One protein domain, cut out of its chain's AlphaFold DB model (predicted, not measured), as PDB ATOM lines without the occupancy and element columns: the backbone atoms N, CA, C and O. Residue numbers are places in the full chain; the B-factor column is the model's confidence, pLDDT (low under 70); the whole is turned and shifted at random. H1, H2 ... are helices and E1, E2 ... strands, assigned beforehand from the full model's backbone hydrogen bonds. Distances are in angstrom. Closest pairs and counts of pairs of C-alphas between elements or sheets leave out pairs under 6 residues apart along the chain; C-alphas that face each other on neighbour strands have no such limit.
ATOM      1  N   SER A   2     277.482 423.488 415.227       50.88
ATOM      2  CA  SER A   2     277.967 423.095 416.571       50.88
ATOM      3  C   SER A   2     276.871 422.683 417.564       50.88
ATOM      4  O   SER A   2     277.169 422.150 418.630       50.88
ATOM      5  N   TYR A   3     275.604 422.917 417.223       60.94
ATOM      6  CA  TYR A   3     274.451 422.826 418.128       60.94
ATOM      7  C   TYR A   3     274.045 421.395 418.529       60.94
ATOM      8  O   TYR A   3     273.262 421.222 419.460       60.94
ATOM      9  N   THR A   4     274.574 420.372 417.847       82.25
ATOM     10  CA  THR A   4     274.304 418.951 418.130       82.25
ATOM     11  C   THR A   4     275.031 418.418 419.364       82.25
ATOM     12  O   THR A   4     274.611 417.393 419.894       82.25
ATOM     13  N   LEU A   5     276.097 419.098 419.804       92.19
ATOM     14  CA  LEU A   5     276.827 418.805 421.035       92.19
ATOM     15  C   LEU A   5     276.647 419.955 422.026       92.19
ATOM     16  O   LEU A   5     276.976 421.110 421.727       92.19
ATOM     17  N   GLN A   6     276.150 419.637 423.217       93.56
ATOM     18  CA  GLN A   6     275.892 420.606 424.277       93.56
ATOM     19  C   GLN A   6     276.578 420.143 425.562       93.56
ATOM     20  O   GLN A   6     276.329 419.048 426.053       93.56
ATOM     21  N   PHE A   7     277.464 420.971 426.105       94.06
ATOM     22  CA  PHE A   7     277.966 420.777 427.464       94.06
ATOM     23  C   PHE A   7     277.027 421.501 428.440       94.06
ATOM     24  O   PHE A   7     276.398 422.484 428.034       94.06
ATOM     25  N   PRO A   8     276.911 421.052 429.704       91.94
ATOM     26  CA  PRO A   8     276.137 421.779 430.704       91.94
ATOM     27  C   PRO A   8     276.642 423.227 430.853       91.94
ATOM     28  O   PRO A   8     277.849 423.457 430.730       91.94
ATOM     29  N   PRO A   9     275.760 424.202 431.136       91.00
ATOM     30  CA  PRO A   9     276.158 425.586 431.375       91.00
ATOM     31  C   PRO A   9     276.841 425.717 432.746       91.00
ATOM     32  O   PRO A   9     276.206 426.022 433.753       91.00
ATOM     33  N   VAL A  10     278.147 425.459 432.780       92.56
ATOM     34  CA  VAL A  10     279.016 425.634 433.954       92.56
ATOM     35  C   VAL A  10     279.818 426.933 433.778       92.56
ATOM     36  O   VAL A  10     280.296 427.188 432.670       92.56
ATOM     37  N   PRO A  11     279.985 427.775 434.818       95.69
ATOM     38  CA  PRO A  11     280.836 428.960 434.725       95.69
ATOM     39  C   PRO A  11     282.287 428.567 434.425       95.69
ATOM     40  O   PRO A  11     282.879 427.738 435.122       95.69
ATOM     41  N   LEU A  12     282.869 429.178 433.390       96.62
ATOM     42  CA  LEU A  12     284.258 428.935 433.011       96.62
ATOM     43  C   LEU A  12     285.208 429.573 434.045       96.62
ATOM     44  O   LEU A  12     285.056 430.760 434.343       96.62
ATOM     45  N   PRO A  13     286.206 428.845 434.578       96.81
ATOM     46  CA  PRO A  13     287.230 429.430 435.439       96.81
ATOM     47  C   PRO A  13     288.129 430.392 434.647       96.81
ATOM     48  O   PRO A  13     288.399 430.178 433.465       96.81
ATOM     49  N   GLY A  14     288.652 431.436 435.297       97.25
ATOM     50  CA  GLY A  14     289.455 432.471 434.624       97.25
ATOM     51  C   GLY A  14     290.716 431.948 433.916       97.25
ATOM     52  O   GLY A  14     291.155 432.530 432.930       97.25
ATOM     53  N   ASN A  15     291.260 430.811 434.359       96.88
ATOM     54  CA  ASN A  15     292.417 430.149 433.754       96.88
ATOM     55  C   ASN A  15     292.058 429.090 432.687       96.88
ATOM     56  O   ASN A  15     292.920 428.312 432.298       96.88
ATOM     57  N   ILE A  16     290.819 429.032 432.181       97.75
ATOM     58  CA  ILE A  16     290.369 427.964 431.262       97.75
ATOM     59  C   ILE A  16     291.206 427.833 429.969       97.75
ATOM     60  O   ILE A  16     291.246 426.759 429.369       97.75
ATOM     61  N   ARG A  17     291.886 428.911 429.549       96.94
ATOM     62  CA  ARG A  17     292.792 428.956 428.385       96.94
ATOM     63  C   ARG A  17     294.285 428.847 428.738       96.94
ATOM     64  O   ARG A  17     295.099 428.905 427.823       96.94
ATOM     65  N   SER A  18     294.663 428.766 430.017       95.88
ATOM     66  CA  SER A  18     296.075 428.802 430.419       95.88
ATOM     67  C   SER A  18     296.817 427.511 430.074       95.88
ATOM     68  O   SER A  18     296.214 426.449 429.906       95.88
ATOM     69  N   LEU A  19     298.147 427.606 430.062       95.50
ATOM     70  CA  LEU A  19     299.038 426.450 430.117       95.50
ATOM     71  C   LEU A  19     298.757 425.575 431.366       95.50
ATOM     72  O   LEU A  19     298.208 426.083 432.356       95.50
ATOM     73  N   PRO A  20     299.133 424.281 431.340       95.94
ATOM     74  CA  PRO A  20     299.767 423.579 430.220       95.94
ATOM     75  C   PRO A  20     298.776 423.187 429.113       95.94
ATOM     76  O   PRO A  20     297.579 422.994 429.348       95.94
ATOM     77  N   HIS A  21     299.294 423.035 427.898       96.62
ATOM     78  CA  HIS A  21     298.615 422.346 426.804       96.62
ATOM     79  C   HIS A  21     298.730 420.822 426.965       96.62
ATOM     80  O   HIS A  21     299.450 420.330 427.833       96.62
ATOM     81  N   VAL A  22     298.014 420.050 426.144       96.38
ATOM     82  CA  VAL A  22     298.077 418.582 426.187       96.38
ATOM     83  C   VAL A  22     298.486 417.948 424.866       96.38
ATOM     84  O   VAL A  22     298.142 418.437 423.791       96.38
ATOM     85  N   LEU A  23     299.154 416.802 424.977       96.06
ATOM     86  CA  LEU A  23     299.408 415.872 423.881       96.06
ATOM     87  C   LEU A  23     298.605 414.599 424.160       96.06
ATOM     88  O   LEU A  23     298.777 413.974 425.208       96.06
ATOM     89  N   ILE A  24     297.687 414.238 423.258       97.00
ATOM     90  CA  ILE A  24     296.766 413.112 423.455       97.00
ATOM     91  C   ILE A  24     297.183 411.935 422.575       97.00
ATOM     92  O   ILE A  24     297.230 412.041 421.352       97.00
ATOM     93  N   ALA A  25     297.385 410.792 423.220       97.44
ATOM     94  CA  ALA A  25     297.458 409.477 422.610       97.44
ATOM     95  C   ALA A  25     296.201 408.654 422.938       97.44
ATOM     96  O   ALA A  25     295.569 408.824 423.986       97.44
ATOM     97  N   ILE A  26     295.858 407.718 422.055       97.94
ATOM     98  CA  ILE A  26     294.826 406.700 422.272       97.94
ATOM     99  C   ILE A  26     295.506 405.335 422.156       97.94
ATOM    100  O   ILE A  26     296.114 405.020 421.135       97.94
ATOM    101  N   GLN A  27     295.434 404.533 423.220       97.12
ATOM    102  CA  GLN A  27     296.090 403.223 423.332       97.12
ATOM    103  C   GLN A  27     297.597 403.261 422.994       97.12
ATOM    104  O   GLN A  27     298.125 402.369 422.334       97.12
ATOM    105  N   GLY A  28     298.293 404.319 423.426       96.00
ATOM    106  CA  GLY A  28     299.720 404.546 423.164       96.00
ATOM    107  C   GLY A  28     300.061 405.070 421.763       96.00
ATOM    108  O   GLY A  28     301.218 405.395 421.515       96.00
ATOM    109  N   ARG A  29     299.087 405.197 420.853       97.56
ATOM    110  CA  ARG A  29     299.274 405.827 419.540       97.56
ATOM    111  C   ARG A  29     298.970 407.322 419.622       97.56
ATOM    112  O   ARG A  29     297.877 407.691 420.043       97.56
ATOM    113  N   ASP A  30     299.897 408.160 419.164       95.56
ATOM    114  CA  ASP A  30     299.663 409.600 418.996       95.56
ATOM    115  C   ASP A  30     298.512 409.878 418.010       95.56
ATOM    116  O   ASP A  30     298.392 409.233 416.960       95.56
ATOM    117  N   VAL A  31     297.656 410.833 418.374       97.06
ATOM    118  CA  VAL A  31     296.517 411.303 417.576       97.06
ATOM    119  C   VAL A  31     296.474 412.831 417.444       97.06
ATOM    120  O   VAL A  31     295.471 413.367 416.972       97.06
ATOM    121  N   ALA A  32     297.547 413.547 417.805       93.75
ATOM    122  CA  ALA A  32     297.623 415.009 417.734       93.75
ATOM    123  C   ALA A  32     297.256 415.569 416.344       93.75
ATOM    124  O   ALA A  32     296.559 416.574 416.255       93.75
ATOM    125  N   ALA A  33     297.628 414.877 415.262       94.25
ATOM    126  CA  ALA A  33     297.303 415.269 413.886       94.25
ATOM    127  C   ALA A  33     295.799 415.191 413.516       94.25
ATOM    128  O   ALA A  33     295.393 415.761 412.505       94.25
ATOM    129  N   GLU A  34     294.961 414.499 414.301       94.06
ATOM    130  CA  GLU A  34     293.494 414.481 414.130       94.06
ATOM    131  C   GLU A  34     292.775 415.503 415.035       94.06
ATOM    132  O   GLU A  34     291.555 415.675 414.938       94.06
ATOM    133  N   LEU A  35     293.505 416.178 415.922       93.94
ATOM    134  CA  LEU A  35     292.990 417.056 416.970       93.94
ATOM    135  C   LEU A  35     293.367 418.527 416.699       93.94
ATOM    136  O   LEU A  35     294.282 418.801 415.924       93.94
ATOM    137  N   PRO A  36     292.670 419.510 417.303       92.81
ATOM    138  CA  PRO A  36     293.137 420.892 417.254       92.81
ATOM    139  C   PRO A  36     294.467 421.024 418.026       92.81
ATOM    140  O   PRO A  36     294.642 420.345 419.038       92.81
ATOM    141  N   PRO A  37     295.396 421.898 417.598       93.12
ATOM    142  CA  PRO A  37     296.617 422.169 418.350       93.12
ATOM    143  C   PRO A  37     296.320 422.920 419.659       93.12
ATOM    144  O   PRO A  37     295.261 423.530 419.817       93.12
ATOM    145  N   ASN A  38     297.290 422.915 420.576       94.06
ATOM    146  CA  ASN A  38     297.330 423.761 421.777       94.06
ATOM    147  C   ASN A  38     296.073 423.662 422.668       94.06
ATOM    148  O   ASN A  38     295.569 424.653 423.200       94.06
ATOM    149  N   ILE A  39     295.559 422.441 422.851       96.69
ATOM    150  CA  ILE A  39     294.409 422.140 423.717       96.69
ATOM    151  C   ILE A  39     294.791 422.407 425.184       96.69
ATOM    152  O   ILE A  39     295.676 421.715 425.688       96.69
ATOM    153  N   PRO A  40     294.152 423.344 425.912       97.50
ATOM    154  CA  PRO A  40     294.473 423.590 427.319       97.50
ATOM    155  C   PRO A  40     294.035 422.426 428.218       97.50
ATOM    156  O   PRO A  40     292.895 421.957 428.129       97.50
ATOM    157  N   LEU A  41     294.897 422.006 429.149       97.31
ATOM    158  CA  LEU A  41     294.556 420.980 430.140       97.31
ATOM    159  C   LEU A  41     293.370 421.428 431.007       97.31
ATOM    160  O   LEU A  41     292.441 420.653 431.228       97.31
ATOM    161  N   ALA A  42     293.354 422.697 431.435       97.81
ATOM    162  CA  ALA A  42     292.264 423.277 432.221       97.81
ATOM    163  C   ALA A  42     290.895 423.112 431.531       97.81
ATOM    164  O   ALA A  42     289.917 422.735 432.180       97.81
ATOM    165  N   MET A  43     290.834 423.308 430.207       97.94
ATOM    166  CA  MET A  43     289.621 423.115 429.407       97.94
ATOM    167  C   MET A  43     289.138 421.661 429.424       97.94
ATOM    168  O   MET A  43     287.963 421.409 429.702       97.94
ATOM    169  N   LEU A  44     290.028 420.697 429.170       97.38
ATOM    170  CA  LEU A  44     289.657 419.279 429.197       97.38
ATOM    171  C   LEU A  44     289.211 418.831 430.589       97.38
ATOM    172  O   LEU A  44     288.219 418.117 430.707       97.38
ATOM    173  N   LEU A  45     289.901 419.263 431.648       97.56
ATOM    174  CA  LEU A  45     289.588 418.850 433.020       97.56
ATOM    175  C   LEU A  45     288.356 419.542 433.619       97.56
ATOM    176  O   LEU A  45     287.870 419.086 434.660       97.56
ATOM    177  N   HIS A  46     287.872 420.609 432.976       97.62
ATOM    178  CA  HIS A  46     286.594 421.258 433.252       97.62
ATOM    179  C   HIS A  46     285.436 420.518 432.566       97.62
ATOM    180  O   HIS A  46     284.492 420.108 433.239       97.62
ATOM    181  N   PHE A  47     285.515 420.293 431.248       97.25
ATOM    182  CA  PHE A  47     284.412 419.689 430.488       97.25
ATOM    183  C   PHE A  47     284.354 418.159 430.549       97.25
ATOM    184  O   PHE A  47     283.261 417.605 430.500       97.25
ATOM    185  N   ALA A  48     285.496 417.473 430.656       97.38
ATOM    186  CA  ALA A  48     285.601 416.014 430.742       97.38
ATOM    187  C   ALA A  48     286.472 415.580 431.943       97.38
ATOM    188  O   ALA A  48     287.576 415.059 431.757       97.38
ATOM    189  N   PRO A  49     285.995 415.730 433.199       96.69
ATOM    190  CA  PRO A  49     286.781 415.416 434.399       96.69
ATOM    191  C   PRO A  49     287.329 413.982 434.452       96.69
ATOM    192  O   PRO A  49     288.339 413.738 435.114       96.69
ATOM    193  N   LYS A  50     286.718 413.034 433.723       96.81
ATOM    194  CA  LYS A  50     287.203 411.652 433.608       96.81
ATOM    195  C   LYS A  50     288.637 411.563 433.079       96.81
ATOM    196  O   LYS A  50     289.374 410.676 433.510       96.81
ATOM    197  N   VAL A  51     289.060 412.517 432.245       96.56
ATOM    198  CA  VAL A  51     290.392 412.570 431.616       96.56
ATOM    199  C   VAL A  51     291.546 412.579 432.629       96.56
ATOM    200  O   VAL A  51     292.634 412.107 432.307       96.56
ATOM    201  N   ARG A  52     291.305 412.987 433.887       96.88
ATOM    202  CA  ARG A  52     292.300 412.933 434.981       96.88
ATOM    203  C   ARG A  52     292.919 411.544 435.185       96.88
ATOM    204  O   ARG A  52     294.076 411.459 435.567       96.88
ATOM    205  N   HIS A  53     292.182 410.472 434.885       97.00
ATOM    206  CA  HIS A  53     292.639 409.081 435.036       97.00
ATOM    207  C   HIS A  53     293.563 408.601 433.899       97.00
ATOM    208  O   HIS A  53     294.022 407.462 433.929       97.00
ATOM    209  N   TRP A  54     293.800 409.439 432.884       97.06
ATOM    210  CA  TRP A  54     294.649 409.143 431.723       97.06
ATOM    211  C   TRP A  54     295.816 410.123 431.571       97.06
ATOM    212  O   TRP A  54     296.571 410.012 430.606       97.06
ATOM    213  N   ILE A  55     295.971 411.071 432.501       96.56
ATOM    214  CA  ILE A  55     297.145 411.945 432.577       96.56
ATOM    215  C   ILE A  55     298.374 411.081 432.878       96.56
ATOM    216  O   ILE A  55     298.373 410.292 433.824       96.56
ATOM    217  N   LEU A  56     299.415 411.227 432.063       94.25
ATOM    218  CA  LEU A  56     300.725 410.636 432.313       94.25
ATOM    219  C   LEU A  56     301.464 411.445 433.396       94.25
ATOM    220  O   LEU A  56     301.219 412.648 433.522       94.25
ATOM    221  N   PRO A  57     302.383 410.834 434.169       89.62
ATOM    222  CA  PRO A  57     303.286 411.605 435.022       89.62
ATOM    223  C   PRO A  57     304.068 412.637 434.184       89.62
ATOM    224  O   PRO A  57     304.237 412.424 432.980       89.62
ATOM    225  N   PRO A  58     304.561 413.739 434.782       83.81
ATOM    226  CA  PRO A  58     305.387 414.709 434.068       83.81
ATOM    227  C   PRO A  58     306.576 414.026 433.385       83.81
ATOM    228  O   PRO A  58     307.356 413.326 434.030       83.81
ATOM    229  N   LEU A  59     306.696 414.217 432.072       81.06
ATOM    230  CA  LEU A  59     307.779 413.680 431.254       81.06
ATOM    231  C   LEU A  59     308.664 414.846 430.822       81.06
ATOM    232  O   LEU A  59     308.238 415.681 430.027       81.06
ATOM    233  N   GLU A  60     309.898 414.876 431.322       83.88
ATOM    234  CA  GLU A  60     310.876 415.953 431.088       83.88
ATOM    235  C   GLU A  60     311.069 416.262 429.589       83.88
ATOM    236  O   GLU A  60     311.238 417.416 429.201       83.88
ATOM    237  N   ALA A  61     310.934 415.240 428.736       78.00
ATOM    238  CA  ALA A  61     311.042 415.323 427.280       78.00
ATOM    239  C   ALA A  61     309.993 416.216 426.578       78.00
ATOM    240  O   ALA A  61     310.205 416.569 425.420       78.00
ATOM    241  N   PHE A  62     308.880 416.578 427.230       75.00
ATOM    242  CA  PHE A  62     307.857 417.471 426.655       75.00
ATOM    243  C   PHE A  62     307.937 418.923 427.163       75.00
ATOM    244  O   PHE A  62     307.177 419.775 426.700       75.00
ATOM    245  N   GLY A  63     308.865 419.227 428.077       83.69
ATOM    246  CA  GLY A  63     308.987 420.547 428.697       83.69
ATOM    247  C   GLY A  63     307.831 420.898 429.654       83.69
ATOM    248  O   GLY A  63     306.890 420.123 429.823       83.69
ATOM    249  N   PRO A  64     307.880 422.073 430.310       85.75
ATOM    250  CA  PRO A  64     306.897 422.463 431.328       85.75
ATOM    251  C   PRO A  64     305.530 422.877 430.753       85.75
ATOM    252  O   PRO A  64     304.561 423.006 431.497       85.75
ATOM    253  N   GLU A  65     305.441 423.109 429.441       91.88
ATOM    254  CA  GLU A  65     304.246 423.651 428.782       91.88
ATOM    255  C   GLU A  65     303.239 422.577 428.342       91.88
ATOM    256  O   GLU A  65     302.092 422.915 428.045       91.88
ATOM    257  N   TYR A  66     303.631 421.297 428.319       94.50
ATOM    258  CA  TYR A  66     302.828 420.199 427.774       94.50
ATOM    259  C   TYR A  66     302.636 419.050 428.769       94.50
ATOM    260  O   TYR A  66     303.560 418.625 429.457       94.50
ATOM    261  N   VAL A  67     301.425 418.490 428.797       95.69
ATOM    262  CA  VAL A  67     301.071 417.306 429.595       95.69
ATOM    263  C   VAL A  67     300.593 416.176 428.684       95.69
ATOM    264  O   VAL A  67     299.657 416.338 427.900       95.69
ATOM    265  N   GLY A  68     301.227 415.009 428.800       95.88
ATOM    266  CA  GLY A  68     300.826 413.808 428.072       95.88
ATOM    267  C   GLY A  68     299.553 413.178 428.645       95.88
ATOM    268  O   GLY A  68     299.393 413.069 429.860       95.88
ATOM    269  N   ILE A  69     298.656 412.725 427.771       97.12
ATOM    270  CA  ILE A  69     297.432 411.995 428.121       97.12
ATOM    271  C   ILE A  69     297.352 410.741 427.248       97.12
ATOM    272  O   ILE A  69     297.416 410.846 426.027       97.12
ATOM    273  N   ASN A  70     297.171 409.560 427.842       97.31
ATOM    274  CA  ASN A  70     297.036 408.295 427.112       97.31
ATOM    275  C   ASN A  70     295.696 407.614 427.426       97.31
ATOM    276  O   ASN A  70     295.542 406.943 428.449       97.31
ATOM    277  N   ILE A  71     294.715 407.776 426.537       97.06
ATOM    278  CA  ILE A  71     293.386 407.178 426.685       97.06
ATOM    279  C   ILE A  71     293.499 405.668 426.433       97.06
ATOM    280  O   ILE A  71     293.600 405.214 425.296       97.06
ATOM    281  N   LEU A  72     293.481 404.878 427.509       95.44
ATOM    282  CA  LEU A  72     293.710 403.424 427.454       95.44
ATOM    283  C   LEU A  72     292.549 402.628 426.826       95.44
ATOM    284  O   LEU A  72     292.735 401.487 426.397       95.44
ATOM    285  N   ARG A  73     291.341 403.207 426.780       95.31
ATOM    286  CA  ARG A  73     290.175 402.598 426.120       95.31
ATOM    287  C   ARG A  73     290.227 402.856 424.605       95.31
ATOM    288  O   ARG A  73     290.614 403.955 424.211       95.31
ATOM    289  N   PRO A  74     289.805 401.899 423.756       95.06
ATOM    290  CA  PRO A  74     289.659 402.153 422.327       95.06
ATOM    291  C   PRO A  74     288.634 403.271 422.115       95.06
ATOM    292  O   PRO A  74     287.546 403.240 422.687       95.06
ATOM    293  N   MET A  75     289.001 404.276 421.325       95.31
ATOM    294  CA  MET A  75     288.181 405.450 421.038       95.31
ATOM    295  C   MET A  75     288.533 405.963 419.640       95.31
ATOM    296  O   MET A  75     289.698 405.957 419.243       95.31
ATOM    297  N   SER A  76     287.546 406.435 418.880       95.44
ATOM    298  CA  SER A  76     287.822 407.125 417.619       95.44
ATOM    299  C   SER A  76     288.467 408.492 417.879       95.44
ATOM    300  O   SER A  76     287.827 409.370 418.459       95.44
ATOM    301  N   ALA A  77     289.694 408.694 417.390       96.12
ATOM    302  CA  ALA A  77     290.378 409.990 417.402       96.12
ATOM    303  C   ALA A  77     289.533 411.086 416.731       96.12
ATOM    304  O   ALA A  77     289.293 412.138 417.319       96.12
ATOM    305  N   ARG A  78     288.952 410.794 415.562       93.44
ATOM    306  CA  ARG A  78     287.965 411.664 414.912       93.44
ATOM    307  C   ARG A  78     286.720 411.937 415.768       93.44
ATOM    308  O   ARG A  78     286.263 413.076 415.804       93.44
ATOM    309  N   GLY A  79     286.184 410.934 416.470       94.81
ATOM    310  CA  GLY A  79     285.074 411.112 417.419       94.81
ATOM    311  C   GLY A  79     285.428 412.083 418.551       94.81
ATOM    312  O   GLY A  79     284.696 413.041 418.798       94.81
ATOM    313  N   LEU A  80     286.601 411.894 419.164       96.38
ATOM    314  CA  LEU A  80     287.178 412.801 420.158       96.38
ATOM    315  C   LEU A  80     287.405 414.210 419.589       96.38
ATOM    316  O   LEU A  80     287.099 415.193 420.258       96.38
ATOM    317  N   SER A  81     287.864 414.324 418.342       94.56
ATOM    318  CA  SER A  81     288.134 415.601 417.676       94.56
ATOM    319  C   SER A  81     286.902 416.501 417.598       94.56
ATOM    320  O   SER A  81     287.006 417.686 417.907       94.56
ATOM    321  N   TYR A  82     285.712 415.971 417.286       94.06
ATOM    322  CA  TYR A  82     284.467 416.757 417.340       94.06
ATOM    323  C   TYR A  82     284.147 417.266 418.754       94.06
ATOM    324  O   TYR A  82     283.679 418.396 418.905       94.06
ATOM    325  N   ILE A  83     284.419 416.460 419.784       95.56
ATOM    326  CA  ILE A  83     284.161 416.795 421.190       95.56
ATOM    327  C   ILE A  83     285.142 417.875 421.674       95.56
ATOM    328  O   ILE A  83     284.710 418.909 422.183       95.56
ATOM    329  N   VAL A  84     286.446 417.691 421.453       95.75
ATOM    330  CA  VAL A  84     287.491 418.653 421.847       95.75
ATOM    331  C   VAL A  84     287.341 419.964 421.079       95.75
ATOM    332  O   VAL A  84     287.288 421.027 421.691       95.75
ATOM    333  N   ASN A  85     287.151 419.914 419.755       94.12
ATOM    334  CA  ASN A  85     286.867 421.120 418.977       94.12
ATOM    335  C   ASN A  85     285.587 421.821 419.444       94.12
ATOM    336  O   ASN A  85     285.509 423.035 419.287       94.12
ATOM    337  N   ARG A  86     284.588 421.112 420.002       93.69
ATOM    338  CA  ARG A  86     283.394 421.734 420.599       93.69
ATOM    339  C   ARG A  86     283.711 422.443 421.919       93.69
ATOM    340  O   ARG A  86     283.205 423.547 422.116       93.69
ATOM    341  N   MET A  87     284.559 421.861 422.771       95.38
ATOM    342  CA  MET A  87     285.065 422.520 423.985       95.38
ATOM    343  C   MET A  87     285.813 423.818 423.629       95.38
ATOM    344  O   MET A  87     285.487 424.866 424.188       95.38
ATOM    345  N   CYS A  88     286.702 423.788 422.622       94.62
ATOM    346  CA  CYS A  88     287.437 424.970 422.139       94.62
ATOM    347  C   CYS A  88     286.506 426.150 421.803       94.62
ATOM    348  O   CYS A  88     286.791 427.289 422.159       94.62
ATOM    349  N   GLN A  89     285.353 425.893 421.175       92.25
ATOM    350  CA  GLN A  89     284.390 426.954 420.819       92.25
ATOM    351  C   GLN A  89     283.734 427.583 422.046       92.25
ATOM    352  O   GLN A  89     283.480 428.781 422.038       92.25
ATOM    353  N   LEU A  90     283.417 426.780 423.068       93.31
ATOM    354  CA  LEU A  90     282.759 427.270 424.281       93.31
ATOM    355  C   LEU A  90     283.688 428.166 425.101       93.31
ATOM    356  O   LEU A  90     283.219 429.112 425.720       93.31
ATOM    357  N   VAL A  91     285.000 427.924 425.042       95.12
ATOM    358  CA  VAL A  91     286.015 428.799 425.654       95.12
ATOM    359  C   VAL A  91     286.491 429.920 424.726       95.12
ATOM    360  O   VAL A  91     287.330 430.723 425.130       95.12
ATOM    361  N   GLY A  92     285.987 430.002 423.490       93.50
ATOM    362  CA  GLY A  92     286.355 431.032 422.512       93.50
ATOM    363  C   GLY A  92     287.775 430.912 421.943       93.50
ATOM    364  O   GLY A  92     288.413 431.935 421.708       93.50
ATOM    365  N   LEU A  93     288.280 429.692 421.747       92.75
ATOM    366  CA  LEU A  93     289.499 429.414 420.978       92.75
ATOM    367  C   LEU A  93     289.183 429.249 419.472       92.75
ATOM    368  O   LEU A  93     288.068 428.836 419.124       92.75
ATOM    369  N   PRO A  94     290.143 429.546 418.570       86.44
ATOM    370  CA  PRO A  94     289.987 429.320 417.133       86.44
ATOM    371  C   PRO A  94     289.789 427.830 416.815       86.44
ATOM    372  O   PRO A  94     290.187 426.949 417.579       86.44
ATOM    373  N   ARG A  95     289.139 427.539 415.683       75.06
ATOM    374  CA  ARG A  95     288.715 426.181 415.309       75.06
ATOM    375  C   ARG A  95     288.659 425.983 413.786       75.06
ATOM    376  O   ARG A  95     288.341 426.941 413.082       75.06
ATOM    377  N   PRO A  96     288.815 424.749 413.277       69.06
ATOM    378  CA  PRO A  96     288.256 424.375 411.982       69.06
ATOM    379  C   PRO A  96     286.719 424.460 412.022       69.06
ATOM    380  O   PRO A  96     286.082 424.121 413.026       69.06
ATOM    381  N   ASN A  97     286.093 424.903 410.931       63.09
ATOM    382  CA  ASN A  97     284.636 424.989 410.870       63.09
ATOM    383  C   ASN A  97     283.991 423.624 410.576       63.09
ATOM    384  O   ASN A  97     284.200 423.008 409.532       63.09
ATOM    385  N   PHE A  98     283.133 423.168 411.492       67.06
ATOM    386  CA  PHE A  98     282.241 422.030 411.260       67.06
ATOM    387  C   PHE A  98     281.028 422.445 410.424       67.06
ATOM    388  O   PHE A  98     279.907 422.534 410.935       67.06
ATOM    389  N   ASP A  99     281.254 422.712 409.142       60.56
ATOM    390  CA  ASP A  99     280.192 423.085 408.199       60.56
ATOM    391  C   ASP A  99     279.448 421.859 407.657       60.56
ATOM    392  O   ASP A  99     278.261 421.927 407.336       60.56
ATOM    393  N   THR A 100     280.104 420.695 407.644       71.88
ATOM    394  CA  THR A 100     279.483 419.433 407.232       71.88
ATOM    395  C   THR A 100     278.678 418.777 408.358       71.88
ATOM    396  O   THR A 100     279.113 418.639 409.501       71.88
ATOM    397  N   CYS A 101     277.472 418.336 408.004       81.69
ATOM    398  CA  CYS A 101     276.602 417.514 408.839       81.69
ATOM    399  C   CYS A 101     277.204 416.095 408.985       81.69
ATOM    400  O   CYS A 101     277.476 415.473 407.952       81.69
ATOM    401  N   PRO A 102     277.415 415.565 410.208       89.75
ATOM    402  CA  PRO A 102     278.152 414.317 410.403       89.75
ATOM    403  C   PRO A 102     277.399 413.100 409.851       89.75
ATOM    404  O   PRO A 102     276.178 412.965 409.994       89.75
ATOM    405  N   LYS A 103     278.149 412.190 409.226       92.81
ATOM    406  CA  LYS A 103     277.672 410.913 408.666       92.81
ATOM    407  C   LYS A 103     277.339 409.913 409.779       92.81
ATOM    408  O   LYS A 103     277.685 410.133 410.938       92.81
ATOM    409  N   ILE A 104     276.707 408.786 409.439       95.38
ATOM    410  CA  ILE A 104     276.308 407.738 410.403       95.38
ATOM    411  C   ILE A 104     277.514 407.221 411.211       95.38
ATOM    412  O   ILE A 104     277.455 407.187 412.439       95.38
ATOM    413  N   MET A 105     278.629 406.911 410.534       95.31
ATOM    414  CA  MET A 105     279.897 406.513 411.173       95.31
ATOM    415  C   MET A 105     280.396 407.557 412.180       95.31
ATOM    416  O   MET A 105     280.622 407.243 413.343       95.31
ATOM    417  N   GLU A 106     280.529 408.804 411.728       94.50
ATOM    418  CA  GLU A 106     281.069 409.927 412.505       94.50
ATOM    419  C   GLU A 106     280.178 410.211 413.723       94.50
ATOM    420  O   GLU A 106     280.655 410.314 414.845       94.50
TER     421      GLU A 106
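This is residues 2 to 106 of the 499 residues of an uncharacterized protein of Lophiostoma macrostomum CBS 122681 (UniProt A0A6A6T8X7). Little regular structure is here: loops link a two-stranded parallel ribbon, E1 and E2, to helix H3, with short H1 bridging from the ribbon to H3 and short H2 beside E2. The 105 printed residues hold E1, H1, H2, E2, H3 in order, a mixed class with 39 residues in named elements. The whole is compact, radius of gyration of the C-alphas 13.7 A, spans 41 by 32 by 22 A.

Past residues 2 to 20, find E1, residues 21 to 26, parallel to E2, residues 66 to 71; N 25 and O 69, 2.8 A apart, are within hydrogen-bond range. H3, residues 77 to 90, with residues 84 to 88 alone touches H1, residues 41 to 47, about perpendicular at 88 degrees; their closest C-alphas, Met 43 and Met 87, are 7.1 A apart. Between H1 and E2 comes H2, residues 49 to 54; the closest C-alphas of H2 and E2, Trp 54 and Asn 70, are 5.3 A apart. E1, H1, H2 and E2 form a strand-helix-strand unit, parallel strands joined through helices, its crossover left-handed. Every O i to N i+4 pair is within hydrogen-bond range in H1, 9 of 10 in H3, 0 of 2 in H2, where 3 of 3 O i to N i+3 pairs are.

Start E1 at C-alpha 21, (298.615, 422.346, 426.804); H3, 20.1 A long, ends at C-alpha 90, (282.759, 427.270, 424.281).

The printed part has no cut; links E1 to H1 and H2 to E2 are long. Residues 2 to 3 and 96 to 99 have pLDDT under 70.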